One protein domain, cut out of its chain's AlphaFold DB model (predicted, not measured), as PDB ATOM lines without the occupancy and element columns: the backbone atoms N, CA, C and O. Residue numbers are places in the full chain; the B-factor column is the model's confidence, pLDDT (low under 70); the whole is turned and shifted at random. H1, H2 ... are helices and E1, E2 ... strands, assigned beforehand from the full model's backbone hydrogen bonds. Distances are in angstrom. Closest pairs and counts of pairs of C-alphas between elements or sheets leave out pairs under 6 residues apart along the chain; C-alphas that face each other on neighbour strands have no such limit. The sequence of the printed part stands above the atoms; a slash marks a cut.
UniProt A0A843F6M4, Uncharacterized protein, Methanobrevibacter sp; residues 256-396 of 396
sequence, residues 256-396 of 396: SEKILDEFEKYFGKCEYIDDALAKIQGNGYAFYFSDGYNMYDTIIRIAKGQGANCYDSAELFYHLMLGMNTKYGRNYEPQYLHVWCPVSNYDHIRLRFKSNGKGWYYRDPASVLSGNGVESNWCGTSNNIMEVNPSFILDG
ATOM      1  N   SER A 256      -8.818  33.362 -36.068       91.19
ATOM      2  CA  SER A 256      -9.849  32.521 -36.680       91.19
ATOM      3  C   SER A 256      -9.288  31.471 -37.647       91.19
ATOM      4  O   SER A 256      -9.765  30.341 -37.657       91.19
ATOM      5  N   GLU A 257      -8.239  31.791 -38.415       91.44
ATOM      6  CA  GLU A 257      -7.565  30.814 -39.285       91.44
ATOM      7  C   GLU A 257      -6.863  29.715 -38.470       91.44
ATOM      8  O   GLU A 257      -6.937  28.544 -38.830       91.44
ATOM      9  N   LYS A 258      -6.251  30.063 -37.327       93.81
ATOM     10  CA  LYS A 258      -5.650  29.077 -36.408       93.81
ATOM     11  C   LYS A 258      -6.697  28.160 -35.767       93.81
ATOM     12  O   LYS A 258      -6.446  26.968 -35.637       93.81
ATOM     13  N   ILE A 259      -7.859  28.699 -35.389       94.88
ATOM     14  CA  ILE A 259      -8.978  27.904 -34.855       94.88
ATOM     15  C   ILE A 259      -9.531  26.951 -35.919       94.88
ATOM     16  O   ILE A 259      -9.770  25.784 -35.621       94.88
ATOM     17  N   LEU A 260      -9.676  27.415 -37.165       96.12
ATOM     18  CA  LEU A 260     -10.074  26.556 -38.280       96.12
ATOM     19  C   LEU A 260      -9.046  25.446 -38.533       96.12
ATOM     20  O   LEU A 260      -9.433  24.290 -38.654       96.12
ATOM     21  N   ASP A 261      -7.750  25.771 -38.556       95.69
ATOM     22  CA  ASP A 261      -6.687  24.765 -38.666       95.69
ATOM     23  C   ASP A 261      -6.778  23.715 -37.551       95.69
ATOM     24  O   ASP A 261      -6.607  22.529 -37.821       95.69
ATOM     25  N   GLU A 262      -7.046  24.126 -36.309       96.88
ATOM     26  CA  GLU A 262      -7.202  23.194 -35.194       96.88
ATOM     27  C   GLU A 262      -8.437  22.305 -35.360       96.88
ATOM     28  O   GLU A 262      -8.333  21.089 -35.224       96.88
ATOM     29  N   PHE A 263      -9.588  22.878 -35.710       97.56
ATOM     30  CA  PHE A 263     -10.812  22.115 -35.951       97.56
ATOM     31  C   PHE A 263     -10.599  21.062 -37.047       97.56
ATOM     32  O   PHE A 263     -10.956  19.894 -36.887       97.56
ATOM     33  N   GLU A 264      -9.938  21.437 -38.143       97.00
ATOM     34  CA  GLU A 264      -9.660  20.527 -39.254       97.00
ATOM     35  C   GLU A 264      -8.670  19.407 -38.906       97.00
ATOM     36  O   GLU A 264      -8.691  18.373 -39.573       97.00
ATOM     37  N   LYS A 265      -7.849  19.542 -37.854       97.25
ATOM     38  CA  LYS A 265      -7.024  18.421 -37.362       97.25
ATOM     39  C   LYS A 265      -7.874  17.288 -36.795       97.25
ATOM     40  O   LYS A 265      -7.518  16.129 -36.983       97.25
ATOM     41  N   TYR A 266      -8.973  17.609 -36.112       96.50
ATOM     42  CA  TYR A 266      -9.846  16.613 -35.483       96.50
ATOM     43  C   TYR A 266     -10.938  16.113 -36.427       96.50
ATOM     44  O   TYR A 266     -11.283  14.934 -36.399       96.50
ATOM     45  N   PHE A 267     -11.467  16.995 -37.277       96.06
ATOM     46  CA  PHE A 267     -12.647  16.702 -38.091       96.06
ATOM     47  C   PHE A 267     -12.353  16.646 -39.603       96.06
ATOM     48  O   PHE A 267     -13.233  16.327 -40.401       96.06
ATOM     49  N   GLY A 268     -11.122  16.927 -40.041       96.12
ATOM     50  CA  GLY A 268     -10.724  17.016 -41.453       96.12
ATOM     51  C   GLY A 268     -11.122  18.344 -42.116       96.12
ATOM     52  O   GLY A 268     -11.864  19.130 -41.534       96.12
ATOM     53  N   LYS A 269     -10.703  18.567 -43.372       96.31
ATOM     54  CA  LYS A 269     -10.954  19.807 -44.146       96.31
ATOM     55  C   LYS A 269     -12.446  20.187 -44.225       96.31
ATOM     56  O   LYS A 269     -13.252  19.331 -44.595       96.31
ATOM     57  N   CYS A 270     -12.796  21.443 -43.945       93.19
ATOM     58  CA  CYS A 270     -14.151  22.009 -44.012       93.19
ATOM     59  C   CYS A 270     -14.130  23.321 -44.804       93.19
ATOM     60  O   CYS A 270     -13.718  24.357 -44.286       93.19
ATOM     61  N   GLU A 271     -14.576  23.302 -46.060       94.50
ATOM     62  CA  GLU A 271     -14.517  24.501 -46.905       94.50
ATOM     63  C   GLU A 271     -15.748  25.401 -46.729       94.50
ATOM     64  O   GLU A 271     -15.687  26.594 -47.037       94.50
ATOM     65  N   TYR A 272     -16.860  24.833 -46.259       95.50
ATOM     66  CA  TYR A 272     -18.107  25.520 -45.941       95.50
ATOM     67  C   TYR A 272     -18.533  25.239 -44.496       95.50
ATOM     68  O   TYR A 272     -18.216  24.195 -43.925       95.50
ATOM     69  N   ILE A 273     -19.299  26.158 -43.901       96.06
ATOM     70  CA  ILE A 273     -19.759  26.015 -42.511       96.06
ATOM     71  C   ILE A 273     -20.641  24.776 -42.296       96.06
ATOM     72  O   ILE A 273     -20.554  24.131 -41.253       96.06
ATOM     73  N   ASP A 274     -21.420  24.391 -43.307       95.81
ATOM     74  CA  ASP A 274     -22.269  23.199 -43.253       95.81
ATOM     75  C   ASP A 274     -21.440  21.903 -43.249       95.81
ATOM     76  O   ASP A 274     -21.844  20.938 -42.601       95.81
ATOM     77  N   ASP A 275     -20.240  21.900 -43.853       95.31
ATOM     78  CA  ASP A 275     -19.293  20.779 -43.751       95.31
ATOM     79  C   ASP A 275     -18.846  20.594 -42.295       95.31
ATOM     80  O   ASP A 275     -18.773  19.472 -41.790       95.31
ATOM     81  N   ALA A 276     -18.542  21.704 -41.611       96.31
ATOM     82  CA  ALA A 276     -18.113  21.689 -40.217       96.31
ATOM     83  C   ALA A 276     -19.244  21.238 -39.283       96.31
ATOM     84  O   ALA A 276     -18.997  20.452 -38.369       96.31
ATOM     85  N   LEU A 277     -20.481  21.679 -39.531       96.69
ATOM     86  CA  LEU A 277     -21.652  21.262 -38.754       96.69
ATOM     87  C   LEU A 277     -21.939  19.769 -38.934       96.69
ATOM     88  O   LEU A 277     -22.130  19.060 -37.949       96.69
ATOM     89  N   ALA A 278     -21.904  19.266 -40.170       96.06
ATOM     90  CA  ALA A 278     -22.146  17.852 -40.450       96.06
ATOM     91  C   ALA A 278     -21.169  16.927 -39.700       96.06
ATOM     92  O   ALA A 278     -21.550  15.846 -39.258       96.06
ATOM     93  N   LYS A 279     -19.921  17.363 -39.495       95.19
ATOM     94  CA  LYS A 279     -18.878  16.580 -38.807       95.19
ATOM     95  C   LYS A 279     -19.036  16.482 -37.296       95.19
ATOM     96  O   LYS A 279     -18.409  15.621 -36.682       95.19
ATOM     97  N   ILE A 280     -19.841  17.355 -36.700       94.44
ATOM     98  CA  ILE A 280     -20.102  17.354 -35.257       94.44
ATOM     99  C   ILE A 280     -21.487  16.799 -34.910       94.44
ATOM    100  O   ILE A 280     -21.858  16.773 -33.736       94.44
ATOM    101  N   GLN A 281     -22.263  16.382 -35.913       95.38
ATOM    102  CA  GLN A 281     -23.631  15.925 -35.717       95.38
ATOM    103  C   GLN A 281     -23.680  14.733 -34.757       95.38
ATOM    104  O   GLN A 281     -23.072  13.696 -35.000       95.38
ATOM    105  N   GLY A 282     -24.425  14.890 -33.662       90.19
ATOM    106  CA  GLY A 282     -24.568  13.851 -32.640       90.19
ATOM    107  C   GLY A 282     -23.367  13.687 -31.700       90.19
ATOM    108  O   GLY A 282     -23.392  12.781 -30.872       90.19
ATOM    109  N   ASN A 283     -22.357  14.568 -31.748       88.81
ATOM    110  CA  ASN A 283     -21.184  14.522 -30.854       88.81
ATOM    111  C   ASN A 283     -21.439  15.120 -29.451       88.81
ATOM    112  O   ASN A 283     -20.511  15.559 -28.765       88.81
ATOM    113  N   GLY A 284     -22.700  15.095 -29.019       82.00
ATOM    114  CA  GLY A 284     -23.155  15.424 -27.674       82.00
ATOM    115  C   GLY A 284     -23.500  16.900 -27.507       82.00
ATOM    116  O   GLY A 284     -22.654  17.773 -27.662       82.00
ATOM    117  N   TYR A 285     -24.738  17.197 -27.117       80.81
ATOM    118  CA  TYR A 285     -25.076  18.494 -26.532       80.81
ATOM    119  C   TYR A 285     -24.977  18.392 -25.008       80.81
ATOM    120  O   TYR A 285     -25.510  17.447 -24.422       80.81
ATOM    121  N   ALA A 286     -24.286  19.334 -24.365       76.75
ATOM    122  CA  ALA A 286     -24.042  19.303 -22.925       76.75
ATOM    123  C   ALA A 286     -24.549  20.587 -22.256       76.75
ATOM    124  O   ALA A 286     -24.140  21.688 -22.619       76.75
ATOM    125  N   PHE A 287     -25.425  20.444 -21.258       69.81
ATOM    126  CA  PHE A 287     -25.922  21.563 -20.458       69.81
ATOM    127  C   PHE A 287     -24.982  21.824 -19.278       69.81
ATOM    128  O   PHE A 287     -24.914  21.024 -18.345       69.81
ATOM    129  N   TYR A 288     -24.280  22.952 -19.300       73.06
ATOM    130  CA  TYR A 288     -23.554  23.482 -18.148       73.06
ATOM    131  C   TYR A 288     -23.646  25.010 -18.152       73.06
ATOM    132  O   TYR A 288     -23.531  25.640 -19.202       73.06
ATOM    133  N   PHE A 289     -23.905  25.576 -16.969       57.91
ATOM    134  CA  PHE A 289     -24.255  26.989 -16.784       57.91
ATOM    135  C   PHE A 289     -23.117  27.834 -16.182       57.91
ATOM    136  O   PHE A 289     -23.214  29.054 -16.216       57.91
ATOM    137  N   SER A 290     -22.064  27.218 -15.620       55.25
ATOM    138  CA  SER A 290     -21.047  27.932 -14.821       55.25
ATOM    139  C   SER A 290     -19.626  27.970 -15.394       55.25
ATOM    140  O   SER A 290     -18.863  28.820 -14.953       55.25
ATOM    141  N   ASP A 291     -19.270  27.129 -16.374       64.12
ATOM    142  CA  ASP A 291     -17.893  27.031 -16.891       64.12
ATOM    143  C   ASP A 291     -17.879  27.058 -18.429       64.12
ATOM    144  O   ASP A 291     -18.169  26.045 -19.062       64.12
ATOM    145  N   GLY A 292     -17.577  28.205 -19.046       73.81
ATOM    146  CA  GLY A 292     -17.340  28.291 -20.495       73.81
ATOM    147  C   GLY A 292     -15.976  27.705 -20.872       73.81
ATOM    148  O   GLY A 292     -15.011  27.838 -20.115       73.81
ATOM    149  N   TYR A 293     -15.877  27.067 -22.037       84.75
ATOM    150  CA  TYR A 293     -14.610  26.544 -22.559       84.75
ATOM    151  C   TYR A 293     -14.076  27.443 -23.669       84.75
ATOM    152  O   TYR A 293     -14.817  27.892 -24.540       84.75
ATOM    153  N   ASN A 294     -12.756  27.659 -23.697       89.00
ATOM    154  CA  ASN A 294     -12.152  28.301 -24.861       89.00
ATOM    155  C   ASN A 294     -12.313  27.403 -26.102       89.00
ATOM    156  O   ASN A 294     -12.424  26.183 -26.001       89.00
ATOM    157  N   MET A 295     -12.247  27.997 -27.293       92.00
ATOM    158  CA  MET A 295     -12.474  27.276 -28.550       92.00
ATOM    159  C   MET A 295     -11.595  26.028 -28.767       92.00
ATOM    160  O   MET A 295     -12.067  25.085 -29.397       92.00
ATOM    161  N   TYR A 296     -10.351  25.987 -28.271       93.19
ATOM    162  CA  TYR A 296      -9.498  24.793 -28.396       93.19
ATOM    163  C   TYR A 296     -10.037  23.645 -27.540       93.19
ATOM    164  O   TYR A 296     -10.167  22.518 -28.020       93.19
ATOM    165  N   ASP A 297     -10.414  23.939 -26.297       92.44
ATOM    166  CA  ASP A 297     -11.029  22.958 -25.408       92.44
ATOM    167  C   ASP A 297     -12.395  22.514 -25.941       92.44
ATOM    168  O   ASP A 297     -12.690  21.318 -25.946       92.44
ATOM    169  N   THR A 298     -13.190  23.433 -26.494       92.94
ATOM    170  CA  THR A 298     -14.467  23.121 -27.156       92.94
ATOM    171  C   THR A 298     -14.277  22.147 -28.324       92.94
ATOM    172  O   THR A 298     -15.000  21.153 -28.407       92.94
ATOM    173  N   ILE A 299     -13.271  22.357 -29.187       96.06
ATOM    174  CA  ILE A 299     -12.916  21.421 -30.272       96.06
ATOM    175  C   ILE A 299     -12.608  20.029 -29.708       96.06
ATOM    176  O   ILE A 299     -13.165  19.033 -30.173       96.06
ATOM    177  N   ILE A 300     -11.753  19.954 -28.684       94.56
ATOM    178  CA  ILE A 300     -11.322  18.689 -28.071       94.56
ATOM    179  C   ILE A 300     -12.503  17.957 -27.428       94.56
ATOM    180  O   ILE A 300     -12.618  16.736 -27.561       94.56
ATOM    181  N   ARG A 301     -13.386  18.681 -26.735       93.38
ATOM    182  CA  ARG A 301     -14.581  18.113 -26.104       93.38
ATOM    183  C   ARG A 301     -15.522  17.505 -27.134       93.38
ATOM    184  O   ARG A 301     -15.932  16.356 -26.968       93.38
ATOM    185  N   ILE A 302     -15.818  18.233 -28.212       94.38
ATOM    186  CA  ILE A 302     -16.662  17.726 -29.301       94.38
ATOM    187  C   ILE A 302     -16.002  16.497 -29.944       94.38
ATOM    188  O   ILE A 302     -16.668  15.488 -30.153       94.38
ATOM    189  N   ALA A 303     -14.687  16.524 -30.183       93.88
ATOM    190  CA  ALA A 303     -13.965  15.401 -30.789       93.88
ATOM    191  C   ALA A 303     -13.970  14.137 -29.908       93.88
ATOM    192  O   ALA A 303     -13.900  13.020 -30.417       93.88
ATOM    193  N   LYS A 304     -14.076  14.303 -28.585       93.38
ATOM    194  CA  LYS A 304     -14.194  13.214 -27.602       93.38
ATOM    195  C   LYS A 304     -15.642  12.787 -27.322       93.38
ATOM    196  O   LYS A 304     -15.850  11.959 -26.438       93.38
ATOM    197  N   GLY A 305     -16.636  13.361 -28.006       89.94
ATOM    198  CA  GLY A 305     -18.059  13.095 -27.752       89.94
ATOM    199  C   GLY A 305     -18.563  13.617 -26.398       89.94
ATOM    200  O   GLY A 305     -19.578  13.148 -25.893       89.94
ATOM    201  N   GLN A 306     -17.846  14.561 -25.781       90.19
ATOM    202  CA  GLN A 306     -18.203  15.176 -24.492       90.19
ATOM    203  C   GLN A 306     -19.140  16.380 -24.644       90.19
ATOM    204  O   GLN A 306     -19.621  16.925 -23.646       90.19
ATOM    205  N   GLY A 307     -19.361  16.811 -25.884       87.00
ATOM    206  CA  GLY A 307     -20.248  17.901 -26.232       87.00
ATOM    207  C   GLY A 307     -19.829  19.297 -25.793       87.00
ATOM    208  O   GLY A 307     -18.840  19.499 -25.080       87.00
ATOM    209  N   ALA A 308     -20.628  20.266 -26.230       91.06
ATOM    210  CA  ALA A 308     -20.507  21.679 -25.894       91.06
ATOM    211  C   ALA A 308     -21.897  22.290 -25.655       91.06
ATOM    212  O   ALA A 308     -22.899  21.777 -26.168       91.06
ATOM    213  N   ASN A 309     -21.954  23.368 -24.872       90.44
ATOM    214  CA  ASN A 309     -23.181  24.137 -24.667       90.44
ATOM    215  C   ASN A 309     -23.464  25.071 -25.868       90.44
ATOM    216  O   ASN A 309     -22.697  25.141 -26.835       90.44
ATOM    217  N   CYS A 310     -24.592  25.783 -25.832       89.50
ATOM    218  CA  CYS A 310     -25.006  26.671 -26.924       89.50
ATOM    219  C   CYS A 310     -24.094  27.888 -27.111       89.50
ATOM    220  O   CYS A 310     -23.929  28.351 -28.235       89.50
ATOM    221  N   TYR A 311     -23.452  28.356 -26.042       89.44
ATOM    222  CA  TYR A 311     -22.514  29.470 -26.090       89.44
ATOM    223  C   TYR A 311     -21.180  29.066 -26.739       89.44
ATOM    224  O   TYR A 311     -20.837  29.586 -27.799       89.44
ATOM    225  N   ASP A 312     -20.481  28.075 -26.181       91.00
ATOM    226  CA  ASP A 312     -19.154  27.634 -26.629       91.00
ATOM    227  C   ASP A 312     -19.185  27.140 -28.084       91.00
ATOM    228  O   ASP A 312     -18.276  27.392 -28.879       91.00
ATOM    229  N   SER A 313     -20.255  26.427 -28.457       92.69
ATOM    230  CA  SER A 313     -20.433  25.939 -29.824       92.69
ATOM    231  C   SER A 313     -20.769  27.066 -30.808       92.69
ATOM    232  O   SER A 313     -20.282  27.040 -31.939       92.69
ATOM    233  N   ALA A 314     -21.525  28.089 -30.398       92.81
ATOM    234  CA  ALA A 314     -21.746  29.272 -31.224       92.81
ATOM    235  C   ALA A 314     -20.459  30.096 -31.388       92.81
ATOM    236  O   ALA A 314     -20.163  30.520 -32.506       92.81
ATOM    237  N   GLU A 315     -19.667  30.280 -30.326       92.12
ATOM    238  CA  GLU A 315     -18.394  31.010 -30.390       92.12
ATOM    239  C   GLU A 315     -17.405  30.331 -31.342       92.12
ATOM    240  O   GLU A 315     -16.856  30.962 -32.253       92.12
ATOM    241  N   LEU A 316     -17.243  29.013 -31.201       94.81
ATOM    242  CA  LEU A 316     -16.402  28.227 -32.095       94.81
ATOM    243  C   LEU A 316     -16.829  28.414 -33.558       94.81
ATOM    244  O   LEU A 316     -16.008  28.774 -34.401       94.81
ATOM    245  N   PHE A 317     -18.111  28.220 -33.874       96.12
ATOM    246  CA  PHE A 317     -18.596  28.268 -35.258       96.12
ATOM    247  C   PHE A 317     -18.608  29.682 -35.854       96.12
ATOM    248  O   PHE A 317     -18.412  29.832 -37.064       96.12
ATOM    249  N   TYR A 318     -18.744  30.719 -35.026       95.44
ATOM    250  CA  TYR A 318     -18.514  32.105 -35.426       95.44
ATOM    251  C   TYR A 318     -17.080  32.291 -35.948       95.44
ATOM    252  O   TYR A 318     -16.867  32.783 -37.061       95.44
ATOM    253  N   HIS A 319     -16.086  31.820 -35.191       94.56
ATOM    254  CA  HIS A 319     -14.684  31.912 -35.593       94.56
ATOM    255  C   HIS A 319     -14.315  30.981 -36.749       94.56
ATOM    256  O   HIS A 319     -13.491  31.369 -37.578       94.56
ATOM    257  N   LEU A 320     -14.944  29.809 -36.880       97.00
ATOM    258  CA  LEU A 320     -14.753  28.959 -38.059       97.00
ATOM    259  C   LEU A 320     -15.177  29.683 -39.343       97.00
ATOM    260  O   LEU A 320     -14.415  29.679 -40.308       97.00
ATOM    261  N   MET A 321     -16.318  30.381 -39.348       95.94
ATOM    262  CA  MET A 321     -16.759  31.172 -40.506       95.94
ATOM    263  C   MET A 321     -15.751  32.269 -40.883       95.94
ATOM    264  O   MET A 321     -15.404  32.417 -42.055       95.94
ATOM    265  N   LEU A 322     -15.209  32.995 -39.899       94.25
ATOM    266  CA  LEU A 322     -14.163  33.998 -40.144       94.25
ATOM    267  C   LEU A 322     -12.841  33.366 -40.626       94.25
ATOM    268  O   LEU A 322     -12.138  33.933 -41.467       94.25
ATOM    269  N   GLY A 323     -12.502  32.178 -40.122       93.88
ATOM    270  CA  GLY A 323     -11.357  31.394 -40.582       93.88
ATOM    271  C   GLY A 323     -11.523  30.961 -42.036       93.88
ATOM    272  O   GLY A 323     -10.592  31.079 -42.825       93.88
ATOM    273  N   MET A 324     -12.729  30.551 -42.433       95.56
ATOM    274  CA  MET A 324     -13.037  30.161 -43.811       95.56
ATOM    275  C   MET A 324     -12.964  31.354 -44.774       95.56
ATOM    276  O   MET A 324     -12.543  31.181 -45.920       95.56
ATOM    277  N   ASN A 325     -13.302  32.568 -44.322       93.94
ATOM    278  CA  ASN A 325     -13.124  33.780 -45.130       93.94
ATOM    279  C   ASN A 325     -11.650  34.008 -45.490       93.94
ATOM    280  O   ASN A 325     -11.328  34.293 -46.639       93.94
ATOM    281  N   THR A 326     -10.756  33.831 -44.515       90.00
ATOM    282  CA  THR A 326      -9.312  34.058 -44.688       90.00
ATOM    283  C   THR A 326      -8.606  32.902 -45.403       90.00
ATOM    284  O   THR A 326      -7.827  33.147 -46.320       90.00
ATOM    285  N   LYS A 327      -8.910  31.648 -45.046       92.56
ATOM    286  CA  LYS A 327      -8.245  30.446 -45.582       92.56
ATOM    287  C   LYS A 327      -8.773  29.994 -46.946       92.56
ATOM    288  O   LYS A 327      -8.004  29.511 -47.773       92.56
ATOM    289  N   TYR A 328     -10.083  30.119 -47.172       93.62
ATOM    290  CA  TYR A 328     -10.772  29.582 -48.354       93.62
ATOM    291  C   TYR A 328     -11.449  30.651 -49.216       93.62
ATOM    292  O   TYR A 328     -12.140  30.309 -50.175       93.62
ATOM    293  N   GLY A 329     -11.275  31.939 -48.899       92.00
ATOM    294  CA  GLY A 329     -11.879  33.030 -49.667       92.00
ATOM    295  C   GLY A 329     -13.408  33.056 -49.588       92.00
ATOM    296  O   GLY A 329     -14.070  33.466 -50.542       92.00
ATOM    297  N   ARG A 330     -13.990  32.574 -48.480       92.69
ATOM    298  CA  ARG A 330     -15.428  32.726 -48.210       92.69
ATOM    299  C   ARG A 330     -15.776  34.171 -47.852       92.69
ATOM    300  O   ARG A 330     -14.907  34.992 -47.575       92.69
ATOM    301  N   ASN A 331     -17.069  34.470 -47.865       93.06
ATOM    302  CA  ASN A 331     -17.592  35.768 -47.460       93.06
ATOM    303  C   ASN A 331     -18.798  35.583 -46.534       93.06
ATOM    304  O   ASN A 331     -19.943  35.863 -46.906       93.06
ATOM    305  N   TYR A 332     -18.526  35.000 -45.370       94.56
ATOM    306  CA  TYR A 332     -19.466  34.855 -44.273       94.56
ATOM    307  C   TYR A 332     -19.484  36.109 -43.398       94.56
ATOM    308  O   TYR A 332     -18.438  36.570 -42.946       94.56
ATOM    309  N   GLU A 333     -20.682  36.600 -43.097       94.00
ATOM    310  CA  GLU A 333     -20.931  37.698 -42.155       94.00
ATOM    311  C   GLU A 333     -21.740  37.161 -40.959       94.00
ATOM    312  O   GLU A 333     -22.970  37.293 -40.947       94.00
ATOM    313  N   PRO A 334     -21.095  36.463 -40.002       94.06
ATOM    314  CA  PRO A 334     -21.793  35.838 -38.887       94.06
ATOM    315  C   PRO A 334     -22.246  36.844 -37.826       94.06
ATOM    316  O   PRO A 334     -21.635  37.890 -37.620       94.06
ATOM    317  N   GLN A 335     -23.332  36.504 -37.140       93.06
ATOM    318  CA  GLN A 335     -23.902  37.228 -36.009       93.06
ATOM    319  C   GLN A 335     -24.417  36.236 -34.968       93.06
ATOM    320  O   GLN A 335     -25.002  35.205 -35.318       93.06
ATOM    321  N   TYR A 336     -24.254  36.587 -33.698       92.75
ATOM    322  CA  TYR A 336     -24.883  35.879 -32.593       92.75
ATOM    323  C   TYR A 336     -26.357  36.259 -32.490       92.75
ATOM    324  O   TYR A 336     -26.745  37.408 -32.709       92.75
ATOM    325  N   LEU A 337     -27.178  35.285 -32.127       91.44
ATOM    326  CA  LEU A 337     -28.572  35.462 -31.763       91.44
ATOM    327  C   LEU A 337     -28.765  34.934 -30.349       91.44
ATOM    328  O   LEU A 337     -28.595  33.737 -30.121       91.44
ATOM    329  N   HIS A 338     -29.167  35.815 -29.442       90.31
ATOM    330  CA  HIS A 338     -29.668  35.444 -28.126       90.31
ATOM    331  C   HIS A 338     -31.178  35.294 -28.219       90.31
ATOM    332  O   HIS A 338     -31.887  36.221 -28.626       90.31
ATOM    333  N   VAL A 339     -31.662  34.089 -27.937       89.69
ATOM    334  CA  VAL A 339     -33.071  33.742 -28.090       89.69
ATOM    335  C   VAL A 339     -33.628  33.153 -26.805       89.69
ATOM    336  O   VAL A 339     -32.982  32.336 -26.151       89.69
ATOM    337  N   TRP A 340     -34.861  33.530 -26.480       86.00
ATOM    338  CA  TRP A 340     -35.612  32.899 -25.404       86.00
ATOM    339  C   TRP A 340     -36.126  31.539 -25.874       86.00
ATOM    340  O   TRP A 340     -36.777  31.450 -26.922       86.00
ATOM    341  N   CYS A 341     -35.874  30.475 -25.109       83.75
ATOM    342  CA  CYS A 341     -36.372  29.155 -25.455       83.75
ATOM    343  C   CYS A 341     -37.624  28.777 -24.651       83.75
ATOM    344  O   CYS A 341     -37.511  28.385 -23.489       83.75
ATOM    345  N   PRO A 342     -38.826  28.779 -25.260       78.19
ATOM    346  CA  PRO A 342     -40.056  28.448 -24.538       78.19
ATOM    347  C   PRO A 342     -40.142  26.970 -24.130       78.19
ATOM    348  O   PRO A 342     -40.924  26.629 -23.250       78.19
ATOM    349  N   VAL A 343     -39.358  26.089 -24.764       78.56
ATOM    350  CA  VAL A 343     -39.358  24.643 -24.477       78.56
ATOM    351  C   VAL A 343     -38.518  24.313 -23.245       78.56
ATOM    352  O   VAL A 343     -38.941  23.511 -22.419       78.56
ATOM    353  N   SER A 344     -37.333  24.914 -23.116       77.25
ATOM    354  CA  SER A 344     -36.443  24.676 -21.976       77.25
ATOM    355  C   SER A 344     -36.629  25.694 -20.847       77.25
ATOM    356  O   SER A 344     -36.164  25.435 -19.745       77.25
ATOM    357  N   ASN A 345     -37.319  26.814 -21.097       81.62
ATOM    358  CA  ASN A 345     -37.451  27.945 -20.171       81.62
ATOM    359  C   ASN A 345     -36.091  28.562 -19.774       81.62
ATOM    360  O   ASN A 345     -35.933  29.073 -18.665       81.62
ATOM    361  N   TYR A 346     -35.115  28.489 -20.686       82.31
ATOM    362  CA  TYR A 346     -33.777  29.066 -20.562       82.31
ATOM    363  C   TYR A 346     -33.397  29.830 -21.834       82.31
ATOM    364  O   TYR A 346     -33.956  29.604 -22.913       82.31
ATOM    365  N   ASP A 347     -32.395  30.689 -21.701       85.25
ATOM    366  CA  ASP A 347     -31.766  31.399 -22.809       85.25
ATOM    367  C   ASP A 347     -30.946  30.452 -23.693       85.25
ATOM    368  O   ASP A 347     -30.348  29.481 -23.221       85.25
ATOM    369  N   HIS A 348     -30.896  30.745 -24.992       89.06
ATOM    370  CA  HIS A 348     -30.152  29.961 -25.977       89.06
ATOM    371  C   HIS A 348     -29.385  30.867 -26.937       89.06
ATOM    372  O   HIS A 348     -29.899  31.899 -27.373       89.06
ATOM    373  N   ILE A 349     -28.161  30.470 -27.291       90.19
ATOM    374  CA  ILE A 349     -27.335  31.170 -28.279       90.19
ATOM    375  C   ILE A 349     -27.262  30.336 -29.555       90.19
ATOM    376  O   ILE A 349     -26.989  29.140 -29.525       90.19
ATOM    377  N   ARG A 350     -27.493  30.983 -30.697       91.12
ATOM    378  CA  ARG A 350     -27.291  30.398 -32.031       91.12
ATOM    379  C   ARG A 350     -26.740  31.441 -32.994       91.12
ATOM    380  O   ARG A 350     -26.586  32.606 -32.633       91.12
ATOM    381  N   LEU A 351     -26.461  31.042 -34.229       93.62
ATOM    382  CA  LEU A 351     -25.855  31.909 -35.232       93.62
ATOM    383  C   LEU A 351     -26.830  32.210 -36.370       93.62
ATOM    384  O   LEU A 351     -27.633  31.373 -36.790       93.62
ATOM    385  N   ARG A 352     -26.696  33.406 -36.938       92.88
ATOM    386  CA  ARG A 352     -27.111  33.670 -38.317       92.88
ATOM    387  C   ARG A 352     -25.950  34.247 -39.101       92.88
ATOM    388  O   ARG A 352     -25.081  34.885 -38.522       92.88
ATOM    389  N   PHE A 353     -25.945  34.076 -40.413       94.38
ATOM    390  CA  PHE A 353     -24.932  34.690 -41.265       94.38
ATOM    391  C   PHE A 353     -25.479  35.005 -42.653       94.38
ATOM    392  O   PHE A 353     -26.440  34.387 -43.115       94.38
ATOM    393  N   LYS A 354     -24.841  35.954 -43.338       93.88
ATOM    394  CA  LYS A 354     -24.948  36.080 -44.796       93.88
ATOM    395  C   LYS A 354     -23.766  35.389 -45.452       93.88
ATOM    396  O   LYS A 354     -22.675  35.385 -44.896       93.88
ATOM    397  N   SER A 355     -23.985  34.832 -46.637       91.62
ATOM    398  CA  SER A 355     -22.922  34.312 -47.499       91.62
ATOM    399  C   SER A 355     -22.979  35.048 -48.831       91.62
ATOM    400  O   SER A 355     -23.998  34.982 -49.522       91.62
ATOM    401  N   ASN A 356     -21.904  35.745 -49.208       86.06
ATOM    402  CA  ASN A 356     -21.837  36.551 -50.437       86.06
ATOM    403  C   ASN A 356     -22.974  37.591 -50.551       86.06
ATOM    404  O   ASN A 356     -23.561  37.755 -51.620       86.06
ATOM    405  N   GLY A 357     -23.349  38.237 -49.441       76.06
ATOM    406  CA  GLY A 357     -24.407  39.258 -49.414       76.06
ATOM    407  C   GLY A 357     -25.836  38.748 -49.668       76.06
ATOM    408  O   GLY A 357     -26.750  39.559 -49.810       76.06
ATOM    409  N   LYS A 358     -26.055  37.425 -49.724       82.50
ATOM    410  CA  LYS A 358     -27.390  36.810 -49.857       82.50
ATOM    411  C   LYS A 358     -28.191  36.899 -48.544       82.50
ATOM    412  O   LYS A 358     -27.710  37.438 -47.548       82.50
ATOM    413  N   GLY A 359     -29.432  36.399 -48.557       87.12
ATOM    414  CA  GLY A 359     -30.329  36.371 -47.393       87.12
ATOM    415  C   GLY A 359     -29.741  35.661 -46.163       87.12
ATOM    416  O   GLY A 359     -28.698  35.016 -46.240       87.12
ATOM    417  N   TRP A 360     -30.411  35.805 -45.016       90.88
ATOM    418  CA  TRP A 360     -29.950  35.237 -43.749       90.88
ATOM    419  C   TRP A 360     -30.086  33.715 -43.715       90.88
ATOM    420  O   TRP A 360     -31.184  33.179 -43.864       90.88
ATOM    421  N   TYR A 361     -28.973  33.044 -43.440       92.06
ATOM    422  CA  TYR A 361     -28.917  31.634 -43.077       92.06
ATOM    423  C   TYR A 361     -28.861  31.515 -41.557       92.06
ATOM    424  O   TYR A 361     -28.177  32.301 -40.905       92.06
ATOM    425  N   TYR A 362     -29.566  30.534 -40.998       92.25
ATOM    426  CA  TYR A 362     -29.619  30.276 -39.558       92.25
ATOM    427  C   TYR A 362     -29.001  28.914 -39.271       92.25
ATOM    428  O   TYR A 362     -29.355  27.928 -39.933       92.25
ATOM    429  N   ARG A 363     -28.073  28.870 -38.314       92.94
ATOM    430  CA  ARG A 363     -27.404  27.646 -37.875       92.94
ATOM    431  C   ARG A 363     -27.309  27.615 -36.362       92.94
ATOM    432  O   ARG A 363     -26.937  28.597 -35.722       92.94
ATOM    433  N   ASP A 364     -27.597  26.448 -35.817       93.50
ATOM    434  CA  ASP A 364     -27.578  26.188 -34.389       93.50
ATOM    435  C   ASP A 364     -26.652  24.994 -34.116       93.50
ATOM    436  O   ASP A 364     -27.093  23.842 -34.171       93.50
ATOM    437  N   PRO A 365     -25.354  25.249 -33.863       94.06
ATOM    438  CA  PRO A 365     -24.391  24.191 -33.574       94.06
ATOM    439  C   PRO A 365     -24.828  23.282 -32.417       94.06
ATOM    440  O   PRO A 365     -24.614  22.076 -32.483       94.06
ATOM    441  N   ALA A 366     -25.506  23.822 -31.401       91.94
ATOM    442  CA  ALA A 366     -26.032  23.049 -30.279       91.94
ATOM    443  C   ALA A 366     -27.142  22.075 -30.696       91.94
ATOM    444  O   ALA A 366     -27.131  20.908 -30.294       91.94
ATOM    445  N   SER A 367     -28.054  22.511 -31.567       92.19
ATOM    446  CA  SER A 367     -29.051  21.613 -32.154       92.19
ATOM    447  C   SER A 367     -28.392  20.477 -32.942       92.19
ATOM    448  O   SER A 367     -28.799  19.320 -32.816       92.19
ATOM    449  N   VAL A 368     -27.332  20.764 -33.700       94.75
ATOM    450  CA  VAL A 368     -26.599  19.749 -34.476       94.75
ATOM    451  C   VAL A 368     -25.844  18.771 -33.568       94.75
ATOM    452  O   VAL A 368     -25.911  17.557 -33.770       94.75
ATOM    453  N   LEU A 369     -25.207  19.268 -32.505       93.88
ATOM    454  CA  LEU A 369     -24.548  18.453 -31.478       93.88
ATOM    455  C   LEU A 369     -25.499  17.443 -30.817       93.88
ATOM    456  O   LEU A 369     -25.082  16.340 -30.469       93.88
ATOM    457  N   SER A 370     -26.786  17.780 -30.700       91.38
ATOM    458  CA  SER A 370     -27.816  16.869 -30.176       91.38
ATOM    459  C   SER A 370     -28.274  15.779 -31.162       91.38
ATOM    460  O   SER A 370     -29.074  14.921 -30.796       91.38
ATOM    461  N   GLY A 371     -27.772  15.797 -32.402       92.12
ATOM    462  CA  GLY A 371     -28.075  14.814 -33.447       92.12
ATOM    463  C   GLY A 371     -28.995  15.317 -34.564       92.12
ATOM    464  O   GLY A 371     -29.226  14.585 -35.528       92.12
ATOM    465  N   ASN A 372     -29.495  16.556 -34.490       93.06
ATOM    466  CA  ASN A 372     -30.344  17.112 -35.545       93.06
ATOM    467  C   ASN A 372     -29.539  17.486 -36.802       93.06
ATOM    468  O   ASN A 372     -28.321  17.649 -36.759       93.06
ATOM    469  N   GLY A 373     -30.229  17.642 -37.935       93.62
ATOM    470  CA  GLY A 373     -29.598  18.050 -39.194       93.62
ATOM    471  C   GLY A 373     -29.019  19.470 -39.153       93.62
ATOM    472  O   GLY A 373     -29.430  20.290 -38.335       93.62
ATOM    473  N   VAL A 374     -28.109  19.778 -40.083       92.88
ATOM    474  CA  VAL A 374     -27.342  21.044 -40.129       92.88
ATOM    475  C   VAL A 374     -28.197  22.315 -40.205       92.88
ATOM    476  O   VAL A 374     -27.768  23.371 -39.757       92.88
ATOM    477  N   GLU A 375     -29.419  22.225 -40.736       91.94
ATOM    478  CA  GLU A 375     -30.361  23.354 -40.826       91.94
ATOM    479  C   GLU A 375     -31.335  23.433 -39.643       91.94
ATOM    480  O   GLU A 375     -32.189  24.323 -39.589       91.94
ATOM    481  N   SER A 376     -31.231  22.501 -38.695       90.00
ATOM    482  CA  SER A 376     -32.058  22.506 -37.498       90.00
ATOM    483  C   SER A 376     -31.706  23.702 -36.627       90.00
ATOM    484  O   SER A 376     -30.540  24.008 -36.398       90.00
ATOM    485  N   ASN A 377     -32.735  24.371 -36.120       87.19
ATOM    486  CA  ASN A 377     -32.607  25.541 -35.270       87.19
ATOM    487  C   ASN A 377     -33.573  25.387 -34.096       87.19
ATOM    488  O   ASN A 377     -34.791  25.361 -34.295       87.19
ATOM    489  N   TRP A 378     -33.054  25.285 -32.873       86.38
ATOM    490  CA  TRP A 378     -33.906  25.224 -31.691       86.38
ATOM    491  C   TRP A 378     -34.538  26.581 -31.382       86.38
ATOM    492  O   TRP A 378     -34.083  27.633 -31.837       86.38
ATOM    493  N   CYS A 379     -35.631  26.539 -30.613       79.31
ATOM    494  CA  CYS A 379     -36.303  27.714 -30.052       79.31
ATOM    495  C   CYS A 379     -36.966  28.664 -31.085       79.31
ATOM    496  O   CYS A 379     -37.198  29.834 -30.794       79.31
ATOM    497  N   GLY A 380     -37.365  28.154 -32.261       68.06
ATOM    498  CA  GLY A 380     -38.331  28.806 -33.170       68.06
ATOM    499  C   GLY A 380     -37.824  30.023 -33.973       68.06
ATOM    500  O   GLY A 380     -36.636  30.347 -33.958       68.06
ATOM    501  N   THR A 381     -38.726  30.659 -34.741       64.50
ATOM    502  CA  THR A 381     -38.459  31.782 -35.676       64.50
ATOM    503  C   THR A 381     -38.299  33.146 -34.969       64.50
ATOM    504  O   THR A 381     -38.268  33.220 -33.744       64.50
ATOM    505  N   SER A 382     -38.136  34.235 -35.739       59.19
ATOM    506  CA  SER A 382     -37.689  35.588 -35.334       59.19
ATOM    507  C   SER A 382     -38.342  36.222 -34.099       59.19
ATOM    508  O   SER A 382     -37.747  37.126 -33.523       59.19
ATOM    509  N   ASN A 383     -39.524  35.765 -33.683       61.06
ATOM    510  CA  ASN A 383     -40.276  36.344 -32.564       61.06
ATOM    511  C   ASN A 383     -39.694  36.009 -31.181       61.06
ATOM    512  O   ASN A 383     -40.120  36.600 -30.196       61.06
ATOM    513  N   ASN A 384     -38.719  35.097 -31.112       73.56
ATOM    514  CA  ASN A 384     -38.032  34.725 -29.872       73.56
ATOM    515  C   ASN A 384     -36.625  35.333 -29.755       73.56
ATOM    516  O   ASN A 384     -35.897  35.001 -28.823       73.56
ATOM    517  N   ILE A 385     -36.209  36.175 -30.711       84.69
ATOM    518  CA  ILE A 385     -34.908  36.851 -30.654       84.69
ATOM    519  C   ILE A 385     -34.999  37.976 -29.629       84.69
ATOM    520  O   ILE A 385     -35.728  38.943 -29.833       84.69
ATOM    521  N   MET A 386     -34.243  37.829 -28.548       86.19
ATOM    522  CA  MET A 386     -34.095  38.846 -27.514       86.19
ATOM    523  C   MET A 386     -33.082  39.896 -27.962       86.19
ATOM    524  O   MET A 386     -33.352  41.091 -27.882       86.19
ATOM    525  N   GLU A 387     -31.946  39.443 -28.502       87.50
ATOM    526  CA  GLU A 387     -30.861  40.319 -28.932       87.50
ATOM    527  C   GLU A 387     -30.076  39.720 -30.110       87.50
ATOM    528  O   GLU A 387     -29.908  38.504 -30.242       87.50
ATOM    529  N   VAL A 388     -29.593  40.594 -30.996       87.69
ATOM    530  CA  VAL A 388     -28.638  40.254 -32.058       87.69
ATOM    531  C   VAL A 388     -27.294  40.829 -31.651       87.69
ATOM    532  O   VAL A 388     -27.219  42.027 -31.402       87.69
ATOM    533  N   ASN A 389     -26.239  40.012 -31.681       86.50
ATOM    534  CA  ASN A 389     -24.897  40.398 -31.241       86.50
ATOM    535  C   ASN A 389     -24.884  40.974 -29.811       86.50
ATOM    536  O   ASN A 389     -24.430  42.102 -29.623       86.50
ATOM    537  N   PRO A 390     -25.381  40.215 -28.817       81.56
ATOM    538  CA  PRO A 390     -25.348  40.640 -27.424       81.56
ATOM    539  C   PRO A 390     -23.940  41.023 -26.961       81.56
ATOM    540  O   PRO A 390     -22.975  40.284 -27.186       81.56
ATOM    541  N   SER A 391     -23.830  42.162 -26.277       72.00
ATOM    542  CA  SER A 391     -22.549  42.704 -25.803       72.00
ATOM    543  C   SER A 391     -21.810  41.751 -24.863       72.00
ATOM    544  O   SER A 391     -20.597  41.610 -24.969       72.00
ATOM    545  N   PHE A 392     -22.536  40.997 -24.028       69.88
ATOM    546  CA  PHE A 392     -21.944  40.030 -23.095       69.88
ATOM    547  C   PHE A 392     -21.182  38.874 -23.772       69.88
ATOM    548  O   PHE A 392     -20.435  38.175 -23.096       69.88
ATOM    549  N   ILE A 393     -21.364  38.665 -25.083       71.00
ATOM    550  CA  ILE A 393     -20.622  37.678 -25.889       71.00
ATOM    551  C   ILE A 393     -19.450  38.333 -26.633       71.00
ATOM    552  O   ILE A 393     -18.448  37.685 -26.916       71.00
ATOM    553  N   LEU A 394     -19.580  39.611 -26.996       60.50
ATOM    554  CA  LEU A 394     -18.588  40.326 -27.802       60.50
ATOM    555  C   LEU A 394     -17.471  40.972 -26.970       60.50
ATOM    556  O   LEU A 394     -16.383  41.180 -27.505       60.50
ATOM    557  N   ASP A 395     -17.733  41.261 -25.692       44.94
ATOM    558  CA  ASP A 395     -16.800  41.921 -24.766       44.94
ATOM    559  C   ASP A 395     -15.991  40.930 -23.888       44.94
ATOM    560  O   ASP A 395     -15.284  41.360 -22.972       44.94
ATOM    561  N   GLY A 396     -16.116  39.617 -24.144       42.09
ATOM    562  CA  GLY A 396     -15.512  38.511 -23.376       42.09
ATOM    563  C   GLY A 396     -14.119  38.065 -23.815       42.09
ATOM    564  O   GLY A 396     -13.836  38.042 -25.037       42.09
TER     565      GLY A 396
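AT A GLANCE: This is residues 256 to 396 of the 396 residues of an uncharacterized protein of Methanobrevibacter sp (UniProt A0A843F6M4). One long helix, H4, lies over one face of a strongly twisted four-stranded sheet built round the long hairpin of E1 and E2, and it is the core helix. H1 and H3 run side by side, each standing about perpendicular to H4, which H1 meets with its first residues, 256 to 260, alone, while the short tail helix H6 touches no helix. The printed part has 141 residues, with six named helices and four named strands in the order H1 H2 H3 H4 E1 E2 E3 H5 E4 H6. The sheet runs E3 E2 E1 E4, all antiparallel, and the class is mixed. The whole is compact, with a radius of gyration of the C-alphas of 13.9 A, rounded, spanning 37 by 35 by 30 A.

IN THESE COORDINATES: H1, residues 256 to 267, begins with C-alpha 256 at (-9.849, 32.521, -36.680) and is 16.1 A long. H2 is residues 273 to 279 and H3 residues 295 to 303, 12.2 A. H4, residues 310 to 328, measures 25.9 A from C-alpha 310 at (-25.006, 26.671, -26.924). E1, residues 332 to 341, is 25.9 A long, and E2, residues 346 to 355, 29.5 A. E3 is residues 361 to 363, H5 365 to 369, E4 385 to 388, and H6 391 to 394, ending with C-alpha 394 at (-18.588, 40.326, -27.802).

HOW THE PARTS SIT: H4 is the hub, touching four helices. It and the sheet make two layers, a helix on one face of a sheet: H4 is over E2 and E1 at a height over the sheet of 9.3 A, along the strands, at 4 degrees to E2 on the local plane. H1 touches H4 with residues 256 to 260 alone, about perpendicular at 75 degrees, closest at the C-alphas of Glu 257 and Gly 323, 4.0 A. H3 touches H4 at 77 degrees, about perpendicular, closest at the C-alphas of Met 295 and Leu 316, 5.4 A. H1 and H3 touch at a shallow tilt of 15 degrees, the same way, the C-alphas of Phe 263 and Ile 299 being closest at 6.1 A. H2 only just touches H4, with 3 pairs of C-alphas within 8 A, the closest being those of Ile 273 and Met 321, 6.3 A. H5 touches H4, the C-alphas of Cys 310 and Ala 366 being closest at 5.0 A, and only grazes the sheet. E1, E2 and E3 form a meander, each strand the antiparallel neighbour of the one before. N 337 and O 350 are 2.8 A apart between the hairpin strands E1 and E2, N 351 and O 363 2.9 A between E2 and E3, a hairpin too, and N 338 and O 387 2.9 A between E1 and E4. Every O i to N i+4 pair is within hydrogen-bond range in H2, H3, H4 and H5, and 7 of 8 are in H1; H6 is too short for such a pair.

THE WHOLE: The C-alphas of Gly 329 and Asn 345 are the two farthest apart, 39.4 A. The printed part has no cut and ends at residue 396, the chain's last. The links from H2 to H3 and from H5 to E4 are long, 15 residues each. The mean pLDDT of the printed part is 87.9; residues 287, 289 to 291, 380 to 383, 392 and 394 to 396 are under 70.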